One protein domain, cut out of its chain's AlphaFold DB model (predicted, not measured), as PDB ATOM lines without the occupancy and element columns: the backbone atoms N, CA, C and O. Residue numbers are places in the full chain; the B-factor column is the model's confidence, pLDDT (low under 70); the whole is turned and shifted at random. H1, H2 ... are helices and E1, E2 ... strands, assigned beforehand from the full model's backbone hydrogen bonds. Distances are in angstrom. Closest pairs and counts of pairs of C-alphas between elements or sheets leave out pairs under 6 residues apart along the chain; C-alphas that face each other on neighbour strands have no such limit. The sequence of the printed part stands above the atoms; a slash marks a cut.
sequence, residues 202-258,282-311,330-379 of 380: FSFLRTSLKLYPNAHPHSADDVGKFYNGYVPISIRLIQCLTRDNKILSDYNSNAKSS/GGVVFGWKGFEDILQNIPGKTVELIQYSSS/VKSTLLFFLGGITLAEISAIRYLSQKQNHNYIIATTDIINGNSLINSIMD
ATOM      1  N   PHE A 202     135.423 133.215 110.142       85.69
ATOM      2  CA  PHE A 202     136.603 134.031 109.845       85.69
ATOM      3  C   PHE A 202     137.576 133.313 108.906       85.69
ATOM      4  O   PHE A 202     138.087 133.929 107.972       85.69
ATOM      5  N   SER A 203     137.806 132.008 109.095       85.19
ATOM      6  CA  SER A 203     138.662 131.222 108.195       85.19
ATOM      7  C   SER A 203     138.102 131.162 106.770       85.19
ATOM      8  O   SER A 203     138.844 131.322 105.791       85.19
ATOM      9  N   PHE A 204     136.778 131.017 106.650       87.31
ATOM     10  CA  PHE A 204     136.086 131.122 105.371       87.31
ATOM     11  C   PHE A 204     136.310 132.500 104.732       87.31
ATOM     12  O   PHE A 204     136.833 132.571 103.621       87.31
ATOM     13  N   LEU A 205     136.018 133.595 105.445       89.38
ATOM     14  CA  LEU A 205     136.209 134.960 104.937       89.38
ATOM     15  C   LEU A 205     137.663 135.237 104.541       89.38
ATOM     16  O   LEU A 205     137.913 135.815 103.485       89.38
ATOM     17  N   ARG A 206     138.631 134.784 105.342       87.25
ATOM     18  CA  ARG A 206     140.066 134.915 105.055       87.25
ATOM     19  C   ARG A 206     140.426 134.318 103.701       87.25
ATOM     20  O   ARG A 206     141.149 134.955 102.933       87.25
ATOM     21  N   THR A 207     139.927 133.118 103.425       86.56
ATOM     22  CA  THR A 207     140.214 132.390 102.187       86.56
ATOM     23  C   THR A 207     139.449 132.986 101.008       86.56
ATOM     24  O   THR A 207     140.055 133.288  99.980       86.56
ATOM     25  N   SER A 208     138.147 133.228 101.172       86.38
ATOM     26  CA  SER A 208     137.256 133.734 100.121       86.38
ATOM     27  C   SER A 208     137.600 135.162  99.689       86.38
ATOM     28  O   SER A 208     137.608 135.454  98.496       86.38
ATOM     29  N   LEU A 209     137.948 136.045 100.633       88.31
ATOM     30  CA  LEU A 209     138.313 137.441 100.362       88.31
ATOM     31  C   LEU A 209     139.823 137.666 100.209       88.31
ATOM     32  O   LEU A 209     140.249 138.804 100.013       88.31
ATOM     33  N   LYS A 210     140.649 136.616 100.331       86.19
ATOM     34  CA  LYS A 210     142.119 136.718 100.339       86.19
ATOM     35  C   LYS A 210     142.594 137.857 101.246       86.19
ATOM     36  O   LYS A 210     143.272 138.790 100.799       86.19
ATOM     37  N   LEU A 211     142.188 137.794 102.515       87.44
ATOM     38  CA  LEU A 211     142.545 138.801 103.523       87.44
ATOM     39  C   LEU A 211     144.049 138.812 103.816       87.44
ATOM     40  O   LEU A 211     144.567 139.806 104.298       87.44
ATOM     41  N   TYR A 212     144.746 137.721 103.505       84.00
ATOM     42  CA  TYR A 212     146.199 137.640 103.539       84.00
ATOM     43  C   TYR A 212     146.672 136.960 102.246       84.00
ATOM     44  O   TYR A 212     146.763 135.732 102.188       84.00
ATOM     45  N   PRO A 213     146.831 137.707 101.141       70.38
ATOM     46  CA  PRO A 213     147.313 137.142  99.893       70.38
ATOM     47  C   PRO A 213     148.775 136.722 100.084       70.38
ATOM     48  O   PRO A 213     149.632 137.566 100.287       70.38
ATOM     49  N   ASN A 214     149.062 135.423  99.976       58.56
ATOM     50  CA  ASN A 214     150.392 134.809 100.169       58.56
ATOM     51  C   ASN A 214     151.497 135.295  99.192       58.56
ATOM     52  O   ASN A 214     152.567 134.694  99.119       58.56
ATOM     53  N   ALA A 215     151.245 136.335  98.397       51.75
ATOM     54  CA  ALA A 215     152.265 136.992  97.597       51.75
ATOM     55  C   ALA A 215     153.020 137.979  98.492       51.75
ATOM     56  O   ALA A 215     152.416 138.585  99.369       51.75
ATOM     57  N   HIS A 216     154.329 138.128  98.272       51.25
ATOM     58  CA  HIS A 216     155.209 138.991  99.059       51.25
ATOM     59  C   HIS A 216     154.512 140.284  99.534       51.25
ATOM     60  O   HIS A 216     153.847 140.924  98.712       51.25
ATOM     61  N   PRO A 217     154.701 140.714 100.801       52.03
ATOM     62  CA  PRO A 217     154.061 141.904 101.392       52.03
ATOM     63  C   PRO A 217     154.193 143.190 100.555       52.03
ATOM     64  O   PRO A 217     153.463 144.158 100.751       52.03
ATOM     65  N   HIS A 218     155.122 143.183  99.596       49.47
ATOM     66  CA  HIS A 218     155.452 144.261  98.677       49.47
ATOM     67  C   HIS A 218     154.972 144.046  97.236       49.47
ATOM     68  O   HIS A 218     155.470 144.729  96.343       49.47
ATOM     69  N   SER A 219     154.034 143.129  96.955       56.81
ATOM     70  CA  SER A 219     153.391 143.114  95.633       56.81
ATOM     71  C   SER A 219     152.708 144.474  95.435       56.81
ATOM     72  O   SER A 219     151.726 144.797  96.106       56.81
ATOM     73  N   ALA A 220     153.308 145.323  94.596       59.03
ATOM     74  CA  ALA A 220     153.052 146.766  94.567       59.03
ATOM     75  C   ALA A 220     151.584 147.126  94.259       59.03
ATOM     76  O   ALA A 220     151.125 148.225  94.587       59.03
ATOM     77  N   ASP A 221     150.849 146.168  93.692       67.38
ATOM     78  CA  ASP A 221     149.542 146.375  93.089       67.38
ATOM     79  C   ASP A 221     148.352 146.152  94.032       67.38
ATOM     80  O   ASP A 221     147.232 146.507  93.651       67.38
ATOM     81  N   ASP A 222     148.532 145.597  95.239       79.69
ATOM     82  CA  ASP A 222     147.426 145.369  96.190       79.69
ATOM     83  C   ASP A 222     147.348 146.417  97.312       79.69
ATOM     84  O   ASP A 222     148.328 147.065  97.676       79.69
ATOM     85  N   VAL A 223     146.162 146.532  97.911       84.50
ATOM     86  CA  VAL A 223     145.902 147.347  99.110       84.50
ATOM     87  C   VAL A 223     146.578 146.789 100.369       84.50
ATOM     88  O   VAL A 223     146.729 147.515 101.349       84.50
ATOM     89  N   GLY A 224     147.047 145.536 100.345       81.44
ATOM     90  CA  GLY A 224     147.697 144.892 101.495       81.44
ATOM     91  C   GLY A 224     148.986 145.567 101.965       81.44
ATOM     92  O   GLY A 224     149.375 145.425 103.122       81.44
ATOM     93  N   LYS A 225     149.613 146.388 101.113       81.94
ATOM     94  CA  LYS A 225     150.806 147.171 101.469       81.94
ATOM     95  C   LYS A 225     150.592 148.135 102.641       81.94
ATOM     96  O   LYS A 225     151.545 148.451 103.340       81.94
ATOM     97  N   PHE A 226     149.359 148.600 102.864       83.81
ATOM     98  CA  PHE A 226     149.037 149.522 103.961       83.81
ATOM     99  C   PHE A 226     148.930 148.826 105.325       83.81
ATOM    100  O   PHE A 226     148.876 149.497 106.349       83.81
ATOM    101  N   TYR A 227     148.907 147.494 105.331       80.81
ATOM    102  CA  TYR A 227     148.598 146.649 106.485       80.81
ATOM    103  C   TYR A 227     149.569 145.464 106.593       80.81
ATOM    104  O   TYR A 227     149.206 144.388 107.062       80.81
ATOM    105  N   ASN A 228     150.806 145.643 106.118       80.12
ATOM    106  CA  ASN A 228     151.863 144.631 106.182       80.12
ATOM    107  C   ASN A 228     151.439 143.251 105.624       80.12
ATOM    108  O   ASN A 228     151.753 142.206 106.185       80.12
ATOM    109  N   GLY A 229     150.675 143.250 104.530       82.75
ATOM    110  CA  GLY A 229     150.175 142.039 103.876       82.75
ATOM    111  C   GLY A 229     148.733 141.672 104.227       82.75
ATOM    112  O   GLY A 229     148.096 140.980 103.439       82.75
ATOM    113  N   TYR A 230     148.162 142.171 105.325       87.88
ATOM    114  CA  TYR A 230     146.731 142.005 105.600       87.88
ATOM    115  C   TYR A 230     145.881 142.943 104.735       87.88
ATOM    116  O   TYR A 230     146.319 144.021 104.361       87.88
ATOM    117  N   VAL A 231     144.647 142.577 104.412       90.69
ATOM    118  CA  VAL A 231     143.669 143.488 103.808       90.69
ATOM    119  C   VAL A 231     142.408 143.476 104.662       90.69
ATOM    120  O   VAL A 231     141.826 142.403 104.833       90.69
ATOM    121  N   PRO A 232     141.946 144.636 105.167       91.81
ATOM    122  CA  PRO A 232     140.725 144.697 105.955       91.81
ATOM    123  C   PRO A 232     139.516 144.168 105.191       91.81
ATOM    124  O   PRO A 232     139.349 144.429 103.994       91.81
ATOM    125  N   ILE A 233     138.634 143.475 105.912       92.69
ATOM    126  CA  ILE A 233     137.374 142.950 105.370       92.69
ATOM    127  C   ILE A 233     136.549 144.085 104.748       92.69
ATOM    128  O   ILE A 233     136.060 143.935 103.632       92.69
ATOM    129  N   SER A 234     136.471 145.245 105.411       94.44
ATOM    130  CA  SER A 234     135.796 146.455 104.915       94.44
ATOM    131  C   SER A 234     136.277 146.867 103.516       94.44
ATOM    132  O   SER A 234     135.470 147.119 102.622       94.44
ATOM    133  N   ILE A 235     137.592 146.862 103.289       93.50
ATOM    134  CA  ILE A 235     138.203 147.209 102.001       93.50
ATOM    135  C   ILE A 235     137.928 146.135 100.945       93.50
ATOM    136  O   ILE A 235     137.591 146.470  99.808       93.50
ATOM    137  N   ARG A 236     138.017 144.847 101.303       91.44
ATOM    138  CA  ARG A 236     137.686 143.755 100.374       91.44
ATOM    139  C   ARG A 236     136.219 143.785  99.950       91.44
ATOM    140  O   ARG A 236     135.937 143.564  98.779       91.44
ATOM    141  N   LEU A 237     135.302 144.129 100.852       92.31
ATOM    142  CA  LEU A 237     133.883 144.291 100.530       92.31
ATOM    143  C   LEU A 237     133.636 145.430  99.538       92.31
ATOM    144  O   LEU A 237     132.859 145.264  98.599       92.31
ATOM    145  N   ILE A 238     134.339 146.556  99.690       91.69
ATOM    146  CA  ILE A 238     134.291 147.649  98.708       91.69
ATOM    147  C   ILE A 238     134.777 147.150  97.341       91.69
ATOM    148  O   ILE A 238     134.110 147.378  96.337       91.69
ATOM    149  N   GLN A 239     135.886 146.405  97.301       88.44
ATOM    150  CA  GLN A 239     136.401 145.822  96.060       88.44
ATOM    151  C   GLN A 239     135.446 144.783  95.437       88.44
ATOM    152  O   GLN A 239     135.363 144.707  94.209       88.44
ATOM    153  N   CYS A 240     134.701 144.009  96.239       87.25
ATOM    154  CA  CYS A 240     133.633 143.126  95.751       87.25
ATOM    155  C   CYS A 240     132.523 143.931  95.059       87.25
ATOM    156  O   CYS A 240     132.127 143.600  93.939       87.25
ATOM    157  N   LEU A 241     132.066 145.019  95.689       86.06
ATOM    158  CA  LEU A 241     131.026 145.895  95.144       86.06
ATOM    159  C   LEU A 241     131.452 146.584  93.848       86.06
ATOM    160  O   LEU A 241     130.659 146.690  92.914       86.06
ATOM    161  N   THR A 242     132.704 147.032  93.772       83.75
ATOM    162  CA  THR A 242     133.241 147.712  92.585       83.75
ATOM    163  C   THR A 242     133.810 146.755  91.544       83.75
ATOM    164  O   THR A 242     134.420 147.207  90.575       83.75
ATOM    165  N   ARG A 243     133.614 145.441  91.740       75.12
ATOM    166  CA  ARG A 243     134.048 144.362  90.843       75.12
ATOM    167  C   ARG A 243     135.528 144.474  90.481       75.12
ATOM    168  O   ARG A 243     135.897 144.430  89.310       75.12
ATOM    169  N   ASP A 244     136.386 144.614  91.490       74.69
ATOM    170  CA  ASP A 244     137.831 144.591  91.271       74.69
ATOM    171  C   ASP A 244     138.228 143.248  90.637       74.69
ATOM    172  O   ASP A 244     138.036 142.178  91.226       74.69
ATOM    173  N   ASN A 245     138.777 143.315  89.420       65.69
ATOM    174  CA  ASN A 245     139.119 142.152  88.602       65.69
ATOM    175  C   ASN A 245     140.003 141.147  89.353       65.69
ATOM    176  O   ASN A 245     139.872 139.948  89.121       65.69
ATOM    177  N   LYS A 246     140.854 141.619  90.281       67.25
ATOM    178  CA  LYS A 246     141.736 140.757  91.083       67.25
ATOM    179  C   LYS A 246     140.960 139.847  92.038       67.25
ATOM    180  O   LYS A 246     141.327 138.696  92.218       67.25
ATOM    181  N   ILE A 247     139.891 140.346  92.662       70.44
ATOM    182  CA  ILE A 247     139.065 139.525  93.563       70.44
ATOM    183  C   ILE A 247     138.185 138.584  92.744       70.44
ATOM    184  O   ILE A 247     138.034 137.416  93.093       70.44
ATOM    185  N   LEU A 248     137.631 139.081  91.635       67.00
ATOM    186  CA  LEU A 248     136.681 138.334  90.818       67.00
ATOM    187  C   LEU A 248     137.323 137.131  90.106       67.00
ATOM    188  O   LEU A 248     136.735 136.050  90.093       67.00
ATOM    189  N   SER A 249     138.531 137.286  89.546       61.84
ATOM    190  CA  SER A 249     139.277 136.174  88.926       61.84
ATOM    191  C   SER A 249     139.559 135.058  89.926       61.84
ATOM    192  O   SER A 249     139.475 133.870  89.621       61.84
ATOM    193  N   ASP A 250     139.870 135.464  91.146       60.94
ATOM    194  CA  ASP A 250     140.412 134.602  92.173       60.94
ATOM    195  C   ASP A 250     139.324 133.853  92.941       60.94
ATOM    196  O   ASP A 250     139.474 132.662  93.222       60.94
ATOM    197  N   TYR A 251     138.209 134.520  93.232       64.69
ATOM    198  CA  TYR A 251     137.041 133.910  93.861       64.69
ATOM    199  C   TYR A 251     136.449 132.802  92.968       64.69
ATOM    200  O   TYR A 251     136.239 131.679  93.430       64.69
ATOM    201  N   ASN A 252     136.325 133.059  91.660       60.81
ATOM    202  CA  ASN A 252     135.842 132.073  90.684       60.81
ATOM    203  C   ASN A 252     136.767 130.851  90.530       60.81
ATOM    204  O   ASN A 252     136.297 129.768  90.197       60.81
ATOM    205  N   SER A 253     138.074 130.998  90.781       58.31
ATOM    206  CA  SER A 253     139.042 129.892  90.685       58.31
ATOM    207  C   SER A 253     139.001 128.923  91.876       58.31
ATOM    208  O   SER A 253     139.307 127.741  91.723       58.31
ATOM    209  N   ASN A 254     138.605 129.406  93.060       51.62
ATOM    210  CA  ASN A 254     138.571 128.621  94.300       51.62
ATOM    211  C   ASN A 254     137.192 128.010  94.597       51.62
ATOM    212  O   ASN A 254     137.093 127.061  95.380       51.62
ATOM    213  N   ALA A 255     136.126 128.517  93.979       52.72
ATOM    214  CA  ALA A 255     134.791 127.972  94.149       52.72
ATOM    215  C   ALA A 255     134.651 126.616  93.428       52.72
ATOM    216  O   ALA A 255     134.326 126.544  92.247       52.72
ATOM    217  N   LYS A 256     134.762 125.503  94.171       42.62
ATOM    218  CA  LYS A 256     134.120 124.214  93.813       42.62
ATOM    219  C   LYS A 256     132.587 124.294  93.974       42.62
ATOM    220  O   LYS A 256     131.962 123.350  94.450       42.62
ATOM    221  N   SER A 257     131.982 125.437  93.652       39.34
ATOM    222  CA  SER A 257     130.541 125.646  93.731       39.34
ATOM    223  C   SER A 257     129.953 125.526  92.335       39.34
ATOM    224  O   SER A 257     130.082 126.412  91.497       39.34
ATOM    225  N   SER A 258     129.283 124.404  92.103       36.50
ATOM    226  CA  SER A 258     128.472 124.133  90.915       36.50
ATOM    227  C   SER A 258     127.162 124.936  90.887       36.50
ATOM    228  O   SER A 258     126.325 124.697  90.020       36.50
ATOM    229  N   GLY A 282     134.930 150.700  86.817       51.94
ATOM    230  CA  GLY A 282     134.701 151.515  88.013       51.94
ATOM    231  C   GLY A 282     133.220 151.749  88.345       51.94
ATOM    232  O   GLY A 282     132.381 152.033  87.485       51.94
ATOM    233  N   GLY A 283     132.902 151.619  89.634       61.88
ATOM    234  CA  GLY A 283     131.572 151.824  90.212       61.88
ATOM    235  C   GLY A 283     130.870 150.547  90.669       61.88
ATOM    236  O   GLY A 283     131.258 149.438  90.316       61.88
ATOM    237  N   VAL A 284     129.827 150.714  91.487       70.06
ATOM    238  CA  VAL A 284     129.003 149.601  91.982       70.06
ATOM    239  C   VAL A 284     128.105 149.113  90.848       70.06
ATOM    240  O   VAL A 284     127.231 149.847  90.387       70.06
ATOM    241  N   VAL A 285     128.336 147.887  90.376       65.88
ATOM    242  CA  VAL A 285     127.560 147.270  89.290       65.88
ATOM    243  C   VAL A 285     127.029 145.918  89.768       65.88
ATOM    244  O   VAL A 285     127.793 145.088  90.259       65.88
ATOM    245  N   PHE A 286     125.717 145.703  89.623       70.75
ATOM    246  CA  PHE A 286     124.996 144.482  90.029       70.75
ATOM    247  C   PHE A 286     124.962 144.185  91.538       70.75
ATOM    248  O   PHE A 286     124.709 143.040  91.921       70.75
ATOM    249  N   GLY A 287     125.229 145.191  92.379       82.50
ATOM    250  CA  GLY A 287     125.162 145.058  93.834       82.50
ATOM    251  C   GLY A 287     125.983 143.876  94.348       82.50
ATOM    252  O   GLY A 287     127.098 143.617  93.875       82.50
ATOM    253  N   TRP A 288     125.399 143.120  95.275       85.94
ATOM    254  CA  TRP A 288     126.050 141.991  95.947       85.94
ATOM    255  C   TRP A 288     126.001 140.664  95.189       85.94
ATOM    256  O   TRP A 288     126.472 139.644  95.697       85.94
ATOM    257  N   LYS A 289     125.464 140.662  93.964       84.19
ATOM    258  CA  LYS A 289     125.243 139.430  93.209       84.19
ATOM    259  C   LYS A 289     126.537 138.641  92.981       84.19
ATOM    260  O   LYS A 289     127.429 139.143  92.286       84.19
ATOM    261  N   GLY A 290     126.594 137.404  93.473       81.88
ATOM    262  CA  GLY A 290     127.747 136.498  93.386       81.88
ATOM    263  C   GLY A 290     128.668 136.492  94.612       81.88
ATOM    264  O   GLY A 290     129.685 135.809  94.574       81.88
ATOM    265  N   PHE A 291     128.342 137.246  95.664       86.69
ATOM    266  CA  PHE A 291     129.076 137.273  96.938       86.69
ATOM    267  C   PHE A 291     128.151 137.019  98.145       86.69
ATOM    268  O   PHE A 291     128.458 137.399  99.275       86.69
ATOM    269  N   GLU A 292     126.980 136.419  97.924       87.38
ATOM    270  CA  GLU A 292     125.955 136.214  98.952       87.38
ATOM    271  C   GLU A 292     126.417 135.267 100.067       87.38
ATOM    272  O   GLU A 292     126.065 135.452 101.231       87.38
ATOM    273  N   ASP A 293     127.233 134.272  99.733       86.94
ATOM    274  CA  ASP A 293     127.863 133.351 100.679       86.94
ATOM    275  C   ASP A 293     128.857 134.066 101.612       86.94
ATOM    276  O   ASP A 293     128.909 133.770 102.805       86.94
ATOM    277  N   ILE A 294     129.609 135.046 101.102       90.31
ATOM    278  CA  ILE A 294     130.486 135.913 101.900       90.31
ATOM    279  C   ILE A 294     129.645 136.722 102.886       90.31
ATOM    280  O   ILE A 294     129.956 136.763 104.074       90.31
ATOM    281  N   LEU A 295     128.545 137.309 102.415       89.50
ATOM    282  CA  LEU A 295     127.663 138.138 103.234       89.50
ATOM    283  C   LEU A 295     126.921 137.354 104.318       89.50
ATOM    284  O   LEU A 295     126.724 137.880 105.407       89.50
ATOM    285  N   GLN A 296     126.560 136.090 104.070       88.50
ATOM    286  CA  GLN A 296     125.983 135.208 105.098       88.50
ATOM    287  C   GLN A 296     126.934 134.973 106.280       88.50
ATOM    288  O   GLN A 296     126.491 134.670 107.386       88.50
ATOM    289  N   ASN A 297     128.241 135.108 106.047       89.44
ATOM    290  CA  ASN A 297     129.283 134.974 107.058       89.44
ATOM    291  C   ASN A 297     129.668 136.322 107.694       89.44
ATOM    292  O   ASN A 297     130.572 136.371 108.518       89.44
ATOM    293  N   ILE A 298     129.010 137.428 107.353       90.44
ATOM    294  CA  ILE A 298     129.273 138.733 107.967       90.44
ATOM    295  C   ILE A 298     128.139 139.056 108.947       90.44
ATOM    296  O   ILE A 298     126.977 138.773 108.653       90.44
ATOM    297  N   PRO A 299     128.445 139.615 110.131       86.94
ATOM    298  CA  PRO A 299     127.413 140.027 111.069       86.94
ATOM    299  C   PRO A 299     126.516 141.131 110.510       86.94
ATOM    300  O   PRO A 299     126.955 142.024 109.786       86.94
ATOM    301  N   GLY A 300     125.253 141.100 110.929       85.69
ATOM    302  CA  GLY A 300     124.250 142.083 110.540       85.69
ATOM    303  C   GLY A 300     123.436 141.691 109.306       85.69
ATOM    304  O   GLY A 300     123.586 140.624 108.715       85.69
ATOM    305  N   LYS A 301     122.492 142.564 108.946       86.06
ATOM    306  CA  LYS A 301     121.610 142.371 107.791       86.06
ATOM    307  C   LYS A 301     122.202 143.073 106.574       86.06
ATOM    308  O   LYS A 301     122.555 144.246 106.657       86.06
ATOM    309  N   THR A 302     122.230 142.385 105.437       88.31
ATOM    310  CA  THR A 302     122.542 143.022 104.151       88.31
ATOM    311  C   THR A 302     121.274 143.638 103.572       88.31
ATOM    312  O   THR A 302     120.236 142.979 103.507       88.31
ATOM    313  N   VAL A 303     121.358 144.898 103.151       87.94
ATOM    314  CA  VAL A 303     120.252 145.639 102.539       87.94
ATOM    315  C   VAL A 303     120.729 146.220 101.212       87.94
ATOM    316  O   VAL A 303     121.774 146.865 101.153       87.94
ATOM    317  N   GLU A 304     119.950 146.005 100.154       87.00
ATOM    318  CA  GLU A 304     120.163 146.590  98.831       87.00
ATOM    319  C   GLU A 304     118.861 147.271  98.394       87.00
ATOM    320  O   GLU A 304     117.813 146.631  98.315       87.00
ATOM    321  N   LEU A 305     118.912 148.586  98.173       86.88
ATOM    322  CA  LEU A 305     117.753 149.403  97.812       86.88
ATOM    323  C   LEU A 305     118.076 150.219  96.566       86.88
ATOM    324  O   LEU A 305     119.079 150.929  96.522       86.88
ATOM    325  N   ILE A 306     117.195 150.144  95.571       85.50
ATOM    326  CA  ILE A 306     117.282 150.944  94.351       85.50
ATOM    327  C   ILE A 306     116.303 152.105  94.491       85.50
ATOM    328  O   ILE A 306     115.097 151.904  94.621       85.50
ATOM    329  N   GLN A 307     116.832 153.326  94.476       83.94
ATOM    330  CA  GLN A 307     116.024 154.538  94.439       83.94
ATOM    331  C   GLN A 307     115.868 154.989  92.988       83.94
ATOM    332  O   GLN A 307     116.855 155.217  92.291       83.94
ATOM    333  N   TYR A 308     114.625 155.127  92.536       82.31
ATOM    334  CA  TYR A 308     114.315 155.675  91.222       82.31
ATOM    335  C   TYR A 308     114.088 157.178  91.358       82.31
ATOM    336  O   TYR A 308     113.270 157.608  92.173       82.31
ATOM    337  N   SER A 309     114.788 157.989  90.563       75.25
ATOM    338  CA  SER A 309     114.472 159.413  90.479       75.25
ATOM    339  C   SER A 309     113.075 159.566  89.885       75.25
ATOM    340  O   SER A 309     112.838 159.155  88.748       75.25
ATOM    341  N   SER A 310     112.145 160.159  90.625       62.81
ATOM    342  CA  SER A 310     110.891 160.629  90.041       62.81
ATOM    343  C   SER A 310     111.236 161.674  88.979       62.81
ATOM    344  O   SER A 310     112.024 162.578  89.249       62.81
ATOM    345  N   SER A 311     110.682 161.553  87.775       54.31
ATOM    346  CA  SER A 311     110.979 162.371  86.587       54.31
ATOM    347  C   SER A 311     110.552 163.848  86.696       54.31
ATOM    348  O   SER A 311     110.146 164.459  85.712       54.31
ATOM    349  N   VAL A 330     133.114 160.184  85.300       72.31
ATOM    350  CA  VAL A 330     133.649 159.370  86.398       72.31
ATOM    351  C   VAL A 330     132.537 159.156  87.421       72.31
ATOM    352  O   VAL A 330     132.019 160.108  88.009       72.31
ATOM    353  N   LYS A 331     132.148 157.895  87.632       76.19
ATOM    354  CA  LYS A 331     131.149 157.548  88.647       76.19
ATOM    355  C   LYS A 331     131.696 157.880  90.036       76.19
ATOM    356  O   LYS A 331     132.889 157.741  90.305       76.19
ATOM    357  N   SER A 332     130.805 158.318  90.921       86.56
ATOM    358  CA  SER A 332     131.135 158.624  92.314       86.56
ATOM    359  C   SER A 332     130.350 157.717  93.259       86.56
ATOM    360  O   SER A 332     129.177 157.440  93.019       86.56
ATOM    361  N   THR A 333     130.986 157.250  94.332       90.25
ATOM    362  CA  THR A 333     130.365 156.423  95.377       90.25
ATOM    363  C   THR A 333     130.605 157.042  96.745       90.25
ATOM    364  O   THR A 333     131.749 157.257  97.140       90.25
ATOM    365  N   LEU A 334     129.519 157.290  97.477       93.81
ATOM    366  CA  LEU A 334     129.562 157.650  98.890       93.81
ATOM    367  C   LEU A 334     129.701 156.376  99.732       93.81
ATOM    368  O   LEU A 334     128.839 155.502  99.684       93.81
ATOM    369  N   LEU A 335     130.778 156.283 100.503       95.38
ATOM    370  CA  LEU A 335     131.024 155.230 101.483       95.38
ATOM    371  C   LEU A 335     130.777 155.806 102.875       95.38
ATOM    372  O   LEU A 335     131.527 156.676 103.307       95.38
ATOM    373  N   PHE A 336     129.744 155.331 103.572       97.12
ATOM    374  CA  PHE A 336     129.437 155.776 104.932       97.12
ATOM    375  C   PHE A 336     129.836 154.704 105.954       97.12
ATOM    376  O   PHE A 336     129.210 153.650 106.031       97.12
ATOM    377  N   PHE A 337     130.854 154.987 106.765       96.94
ATOM    378  CA  PHE A 337     131.317 154.123 107.854       96.94
ATOM    379  C   PHE A 337     130.638 154.506 109.175       96.94
ATOM    380  O   PHE A 337     130.979 155.520 109.790       96.94
ATOM    381  N   LEU A 338     129.672 153.695 109.610       94.69
ATOM    382  CA  LEU A 338     128.990 153.836 110.899       94.69
ATOM    383  C   LEU A 338     129.781 153.106 111.990       94.69
ATOM    384  O   LEU A 338     130.015 151.908 111.871       94.69
ATOM    385  N   GLY A 339     130.183 153.818 113.045       90.19
ATOM    386  CA  GLY A 339     131.049 153.284 114.107       90.19
ATOM    387  C   GLY A 339     132.529 153.644 113.944       90.19
ATOM    388  O   GLY A 339     133.322 153.370 114.837       90.19
ATOM    389  N   GLY A 340     132.878 154.317 112.847       95.44
ATOM    390  CA  GLY A 340     134.188 154.909 112.610       95.44
ATOM    391  C   GLY A 340     135.004 154.232 111.507       95.44
ATOM    392  O   GLY A 340     134.699 153.123 111.073       95.44
ATOM    393  N   ILE A 341     136.037 154.928 111.033       97.38
ATOM    394  CA  ILE A 341     136.993 154.443 110.024       97.38
ATOM    395  C   ILE A 341     138.432 154.739 110.459       97.38
ATOM    396  O   ILE A 341     138.707 155.755 111.098       97.38
ATOM    397  N   THR A 342     139.372 153.875 110.086       96.31
ATOM    398  CA  THR A 342     140.802 154.075 110.350       96.31
ATOM    399  C   THR A 342     141.500 154.882 109.249       96.31
ATOM    400  O   THR A 342     141.122 154.864 108.074       96.31
ATOM    401  N   LEU A 343     142.607 155.550 109.592       95.62
ATOM    402  CA  LEU A 343     143.449 156.252 108.607       95.62
ATOM    403  C   LEU A 343     144.051 155.309 107.552       95.62
ATOM    404  O   LEU A 343     144.269 155.714 106.405       95.62
ATOM    405  N   ALA A 344     144.307 154.053 107.916       93.25
ATOM    406  CA  ALA A 344     144.820 153.052 106.992       93.25
ATOM    407  C   ALA A 344     143.732 152.580 106.003       93.25
ATOM    408  O   ALA A 344     144.022 152.429 104.816       93.25
ATOM    409  N   GLU A 345     142.464 152.454 106.424       95.56
ATOM    410  CA  GLU A 345     141.328 152.241 105.507       95.56
ATOM    411  C   GLU A 345     141.142 153.425 104.556       95.56
ATOM    412  O   GLU A 345     141.036 153.223 103.348       95.56
ATOM    413  N   ILE A 346     141.186 154.662 105.066       96.00
ATOM    414  CA  ILE A 346     141.117 155.875 104.233       96.00
ATOM    415  C   ILE A 346     142.222 155.856 103.166       96.00
ATOM    416  O   ILE A 346     141.971 156.141 101.994       96.00
ATOM    417  N   SER A 347     143.448 155.501 103.555       94.06
ATOM    418  CA  SER A 347     144.594 155.421 102.643       94.06
ATOM    419  C   SER A 347     144.412 154.331 101.582       94.06
ATOM    420  O   SER A 347     144.683 154.570 100.404       94.06
ATOM    421  N   ALA A 348     143.881 153.167 101.969       93.19
ATOM    422  CA  ALA A 348     143.560 152.087 101.043       93.19
ATOM    423  C   ALA A 348     142.470 152.496 100.035       93.19
ATOM    424  O   ALA A 348     142.632 152.259  98.840       93.19
ATOM    425  N   ILE A 349     141.404 153.174 100.477       94.12
ATOM    426  CA  ILE A 349     140.331 153.669  99.596       94.12
ATOM    427  C   ILE A 349     140.864 154.723  98.619       94.12
ATOM    428  O   ILE A 349     140.552 154.673  97.432       94.12
ATOM    429  N   ARG A 350     141.714 155.651  99.080       93.00
ATOM    430  CA  ARG A 350     142.368 156.642  98.205       93.00
ATOM    431  C   ARG A 350     143.217 155.972  97.128       93.00
ATOM    432  O   ARG A 350     143.167 156.374  95.969       93.00
ATOM    433  N   TYR A 351     143.954 154.928  97.496       90.94
ATOM    434  CA  TYR A 351     144.717 154.136  96.538       90.94
ATOM    435  C   TYR A 351     143.811 153.410  95.529       90.94
ATOM    436  O   TYR A 351     144.090 153.434  94.330       90.94
ATOM    437  N   LEU A 352     142.694 152.823  95.977       89.00
ATOM    438  CA  LEU A 352     141.702 152.213  95.082       89.00
ATOM    439  C   LEU A 352     141.076 153.234  94.128       89.00
ATOM    440  O   LEU A 352     140.911 152.928  92.951       89.00
ATOM    441  N   SER A 353     140.789 154.449  94.607       89.56
ATOM    442  CA  SER A 353     140.255 155.551  93.796       89.56
ATOM    443  C   SER A 353     141.150 155.853  92.594       89.56
ATOM    444  O   SER A 353     140.678 155.906  91.459       89.56
ATOM    445  N   GLN A 354     142.460 155.962  92.843       87.25
ATOM    446  CA  GLN A 354     143.465 156.211  91.810       87.25
ATOM    447  C   GLN A 354     143.585 155.038  90.831       87.25
ATOM    448  O   GLN A 354     143.699 155.248  89.627       87.25
ATOM    449  N   LYS A 355     143.537 153.798  91.333       85.19
ATOM    450  CA  LYS A 355     143.705 152.590  90.513       85.19
ATOM    451  C   LYS A 355     142.502 152.299  89.613       85.19
ATOM    452  O   LYS A 355     142.675 151.822  88.496       85.19
ATOM    453  N   GLN A 356     141.291 152.540  90.108       80.75
ATOM    454  CA  GLN A 356     140.041 152.171  89.437       80.75
ATOM    455  C   GLN A 356     139.408 153.334  88.659       80.75
ATOM    456  O   GLN A 356     138.326 153.155  88.109       80.75
ATOM    457  N   ASN A 357     140.057 154.508  88.621       81.81
ATOM    458  CA  ASN A 357     139.505 155.748  88.063       81.81
ATOM    459  C   ASN A 357     138.059 155.995  88.540       81.81
ATOM    460  O   ASN A 357     137.154 156.247  87.746       81.81
ATOM    461  N   HIS A 358     137.843 155.838  89.848       84.25
ATOM    462  CA  HIS A 358     136.528 155.904  90.482       84.25
ATOM    463  C   HIS A 358     136.575 156.833  91.689       84.25
ATOM    464  O   HIS A 358     137.479 156.733  92.521       84.25
ATOM    465  N   ASN A 359     135.595 157.725  91.811       89.69
ATOM    466  CA  ASN A 359     135.585 158.726  92.872       89.69
ATOM    467  C   ASN A 359     134.915 158.163  94.130       89.69
ATOM    468  O   ASN A 359     133.712 157.905  94.141       89.69
ATOM    469  N   TYR A 360     135.673 158.006  95.216       93.38
ATOM    470  CA  TYR A 360     135.117 157.647  96.522       93.38
ATOM    471  C   TYR A 360     134.985 158.885  97.410       93.38
ATOM    472  O   TYR A 360     135.963 159.592  97.649       93.38
ATOM    473  N   ILE A 361     133.785 159.116  97.941       95.38
ATOM    474  CA  ILE A 361     133.523 160.108  98.989       95.38
ATOM    475  C   ILE A 361     133.369 159.332 100.292       95.38
ATOM    476  O   ILE A 361     132.481 158.493 100.402       95.38
ATOM    477  N   ILE A 362     134.239 159.579 101.269       97.38
ATOM    478  CA  ILE A 362     134.188 158.895 102.564       97.38
ATOM    479  C   ILE A 362     133.421 159.779 103.546       97.38
ATOM    480  O   ILE A 362     133.818 160.913 103.800       97.38
ATOM    481  N   ALA A 363     132.349 159.237 104.111       97.75
ATOM    482  CA  ALA A 363     131.657 159.765 105.275       97.75
ATOM    483  C   ALA A 363     131.834 158.785 106.439       97.75
ATOM    484  O   ALA A 363     131.893 157.570 106.250       97.75
ATOM    485  N   THR A 364     131.945 159.299 107.655       98.06
ATOM    486  CA  THR A 364     132.093 158.460 108.841       98.06
ATOM    487  C   THR A 364     131.522 159.159 110.062       98.06
ATOM    488  O   THR A 364     131.418 160.385 110.076       98.06
ATOM    489  N   THR A 365     131.147 158.384 111.077       96.56
ATOM    490  CA  THR A 365     130.776 158.932 112.386       96.56
ATOM    491  C   THR A 365     131.984 159.461 113.153       96.56
ATOM    492  O   THR A 365     131.835 160.436 113.876       96.56
ATOM    493  N   ASP A 366     133.154 158.827 113.007       96.25
ATOM    494  CA  ASP A 366     134.392 159.238 113.679       96.25
ATOM    495  C   ASP A 366     135.641 158.639 112.998       96.25
ATOM    496  O   ASP A 366     135.562 157.623 112.305       96.25
ATOM    497  N   ILE A 367     136.816 159.235 113.200       96.44
ATOM    498  CA  ILE A 367     138.096 158.642 112.789       96.44
ATOM    499  C   ILE A 367     138.697 157.921 113.993       96.44
ATOM    500  O   ILE A 367     139.145 158.551 114.948       96.44
ATOM    501  N   ILE A 368     138.751 156.591 113.925       95.56
ATOM    502  CA  ILE A 368     139.101 155.742 115.068       95.56
ATOM    503  C   ILE A 368     140.406 154.969 114.855       95.56
ATOM    504  O   ILE A 368     140.896 154.789 113.738       95.56
ATOM    505  N   ASN A 369     140.970 154.473 115.953       93.25
ATOM    506  CA  ASN A 369     142.042 153.486 115.960       93.25
ATOM    507  C   ASN A 369     141.811 152.459 117.083       93.25
ATOM    508  O   ASN A 369     140.887 152.589 117.885       93.25
ATOM    509  N   GLY A 370     142.655 151.426 117.154       90.06
ATOM    510  CA  GLY A 370     142.497 150.370 118.158       90.06
ATOM    511  C   GLY A 370     142.546 150.878 119.605       90.06
ATOM    512  O   GLY A 370     141.834 150.347 120.453       90.06
ATOM    513  N   ASN A 371     143.344 151.909 119.898       89.50
ATOM    514  CA  ASN A 371     143.443 152.458 121.251       89.50
ATOM    515  C   ASN A 371     142.209 153.298 121.591       89.50
ATOM    516  O   ASN A 371     141.645 153.112 122.661       89.50
ATOM    517  N   SER A 372     141.752 154.172 120.686       89.50
ATOM    518  CA  SER A 372     140.547 154.981 120.922       89.50
ATOM    519  C   SER A 372     139.304 154.105 121.099       89.50
ATOM    520  O   SER A 372     138.486 154.384 121.973       89.50
ATOM    521  N   LEU A 373     139.208 153.000 120.345       89.94
ATOM    522  CA  LEU A 373     138.144 152.010 120.501       89.94
ATOM    523  C   LEU A 373     138.169 151.375 121.897       89.94
ATOM    524  O   LEU A 373     137.159 151.412 122.595       89.94
ATOM    525  N   ILE A 374     139.305 150.815 122.325       89.44
ATOM    526  CA  ILE A 374     139.392 150.176 123.646       89.44
ATOM    527  C   ILE A 374     139.181 151.190 124.775       89.44
ATOM    528  O   ILE A 374     138.438 150.892 125.706       89.44
ATOM    529  N   ASN A 375     139.746 152.394 124.675       87.69
ATOM    530  CA  ASN A 375     139.565 153.452 125.673       87.69
ATOM    531  C   ASN A 375     138.082 153.811 125.843       87.69
ATOM    532  O   ASN A 375     137.590 153.789 126.966       87.69
ATOM    533  N   SER A 376     137.334 153.962 124.742       87.44
ATOM    534  CA  SER A 376     135.886 154.231 124.796       87.44
ATOM    535  C   SER A 376     135.074 153.149 125.526       87.44
ATOM    536  O   SER A 376     133.995 153.417 126.048       87.44
ATOM    537  N   ILE A 377     135.591 151.915 125.585       85.44
ATOM    538  CA  ILE A 377     134.964 150.785 126.286       85.44
ATOM    539  C   ILE A 377     135.416 150.730 127.756       85.44
ATOM    540  O   ILE A 377     134.669 150.247 128.618       85.44
ATOM    541  N   MET A 378     136.631 151.203 128.047       80.44
ATOM    542  CA  MET A 378     137.208 151.261 129.391       80.44
ATOM    543  C   MET A 378     136.603 152.367 130.251       80.44
ATOM    544  O   MET A 378     136.445 152.140 131.449       80.44
ATOM    545  N   ASP A 379     136.243 153.503 129.656       61.53
ATOM    546  CA  ASP A 379     135.805 154.694 130.386       61.53
ATOM    547  C   ASP A 379     134.556 154.424 131.252       61.53
ATOM    548  O   ASP A 379     133.525 153.928 130.780       61.53
TER     549      ASP A 379
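Overview. This is residues 202 to 258, 282 to 311 and 330 to 379 of the 380 residues of the protein "Vacuolar protein sorting-associated protein 33A" of Zancudomyces culisetae (UniProt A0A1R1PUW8). A small wall of two parallel strands, E1 and E2, has the longest helix, H6, packed along E2, while H3 lies near the middle of the domain and H2 packs on H6. Beyond H3, away from the strands, H1, H4 and H5 form a loose group; at another end, residues 374 to 379 stick out, of which 374 to 378 belong to H7. The printed part has 137 residues, with seven named helices and two named strands in the order H1, H2, H3, H4, H5, E1, H6, E2, H7, and is mostly helix. It is compact, with a radius of gyration of the C-alphas of 16.0 A and spans of 49 by 49 by 30 A.

Along the chain. Begin with E1, residues 332 to 337, 16.2 A long, at C-alpha 332, (131.135, 158.624, 92.314). E2, residues 359 to 364, is 16.3 A long. Between them runs H6, residues 343 to 356, 19.9 A long. Nearest to the mean of the C-alphas, its centre 1.9 A from it, find H3 at residues 233 to 241; then find H2 at residues 223 to 227, H4 at residues 245 to 254, 14.7 A long, and H5 at residues 292 to 296. H1, residues 202 to 208, starts at C-alpha 202, (136.603, 134.031, 109.845). H7, residues 370 to 378, ends at C-alpha 378, (137.208, 151.261, 129.391).

Arrangement. Look first at E1 and E2, parallel neighbours at 21 degrees, where N 335 and O 361 are 2.8 A apart and N 361 and O 333 2.9 A, within hydrogen-bond range. E1, H6 and E2 make a strand-helix-strand unit, two parallel neighbour strands with a helix between, and its crossover is right-handed. The closest C-alphas of H6 and E2 are those of Ser 353 and Asn 359, 5.7 A apart. H2 touches H6, closest at C-alphas Val 223 and Ala 348, 5.6 A. H3 only just touches H6, with 3 pairs of C-alphas within 8 A, the closest Ile 235 and Glu 345 at 6.9 A, at a shallow tilt of 21 degrees, the same way; H6 does so with residues 345 to 349 alone. H3 and H4 only just touch, with 3 such pairs and only at the corner, closest at C-alphas Cys 240 and Ile 247, 6.9 A. H1 is close to H5 but not clearly touching, closest at C-alphas Leu 205 and Ile 294, 6.5 A. H7 touches no helix. In H1, H3, H5, H6 and H7 every O i to N i+4 pair is within hydrogen-bond range; H4 has 5 of 6, and H2 has 0 of 1 but 2 of 2 O i to N i+3 pairs.

Size, cuts and confidence. The C-alphas farthest apart, His 216 and Ser 311, are 51.6 A apart. Residues 259 to 281 and 312 to 329 are not printed; the gaps are 28.2 A from C-alpha 258 to 282 and 22.9 A from C-alpha 311 to 330. Of the links printed whole, H1 to H2 is long, with 14 residues. The mean pLDDT of the printed part is 81.7; look for values under 70 at, among others, residues 214 to 221 and 248 to 258.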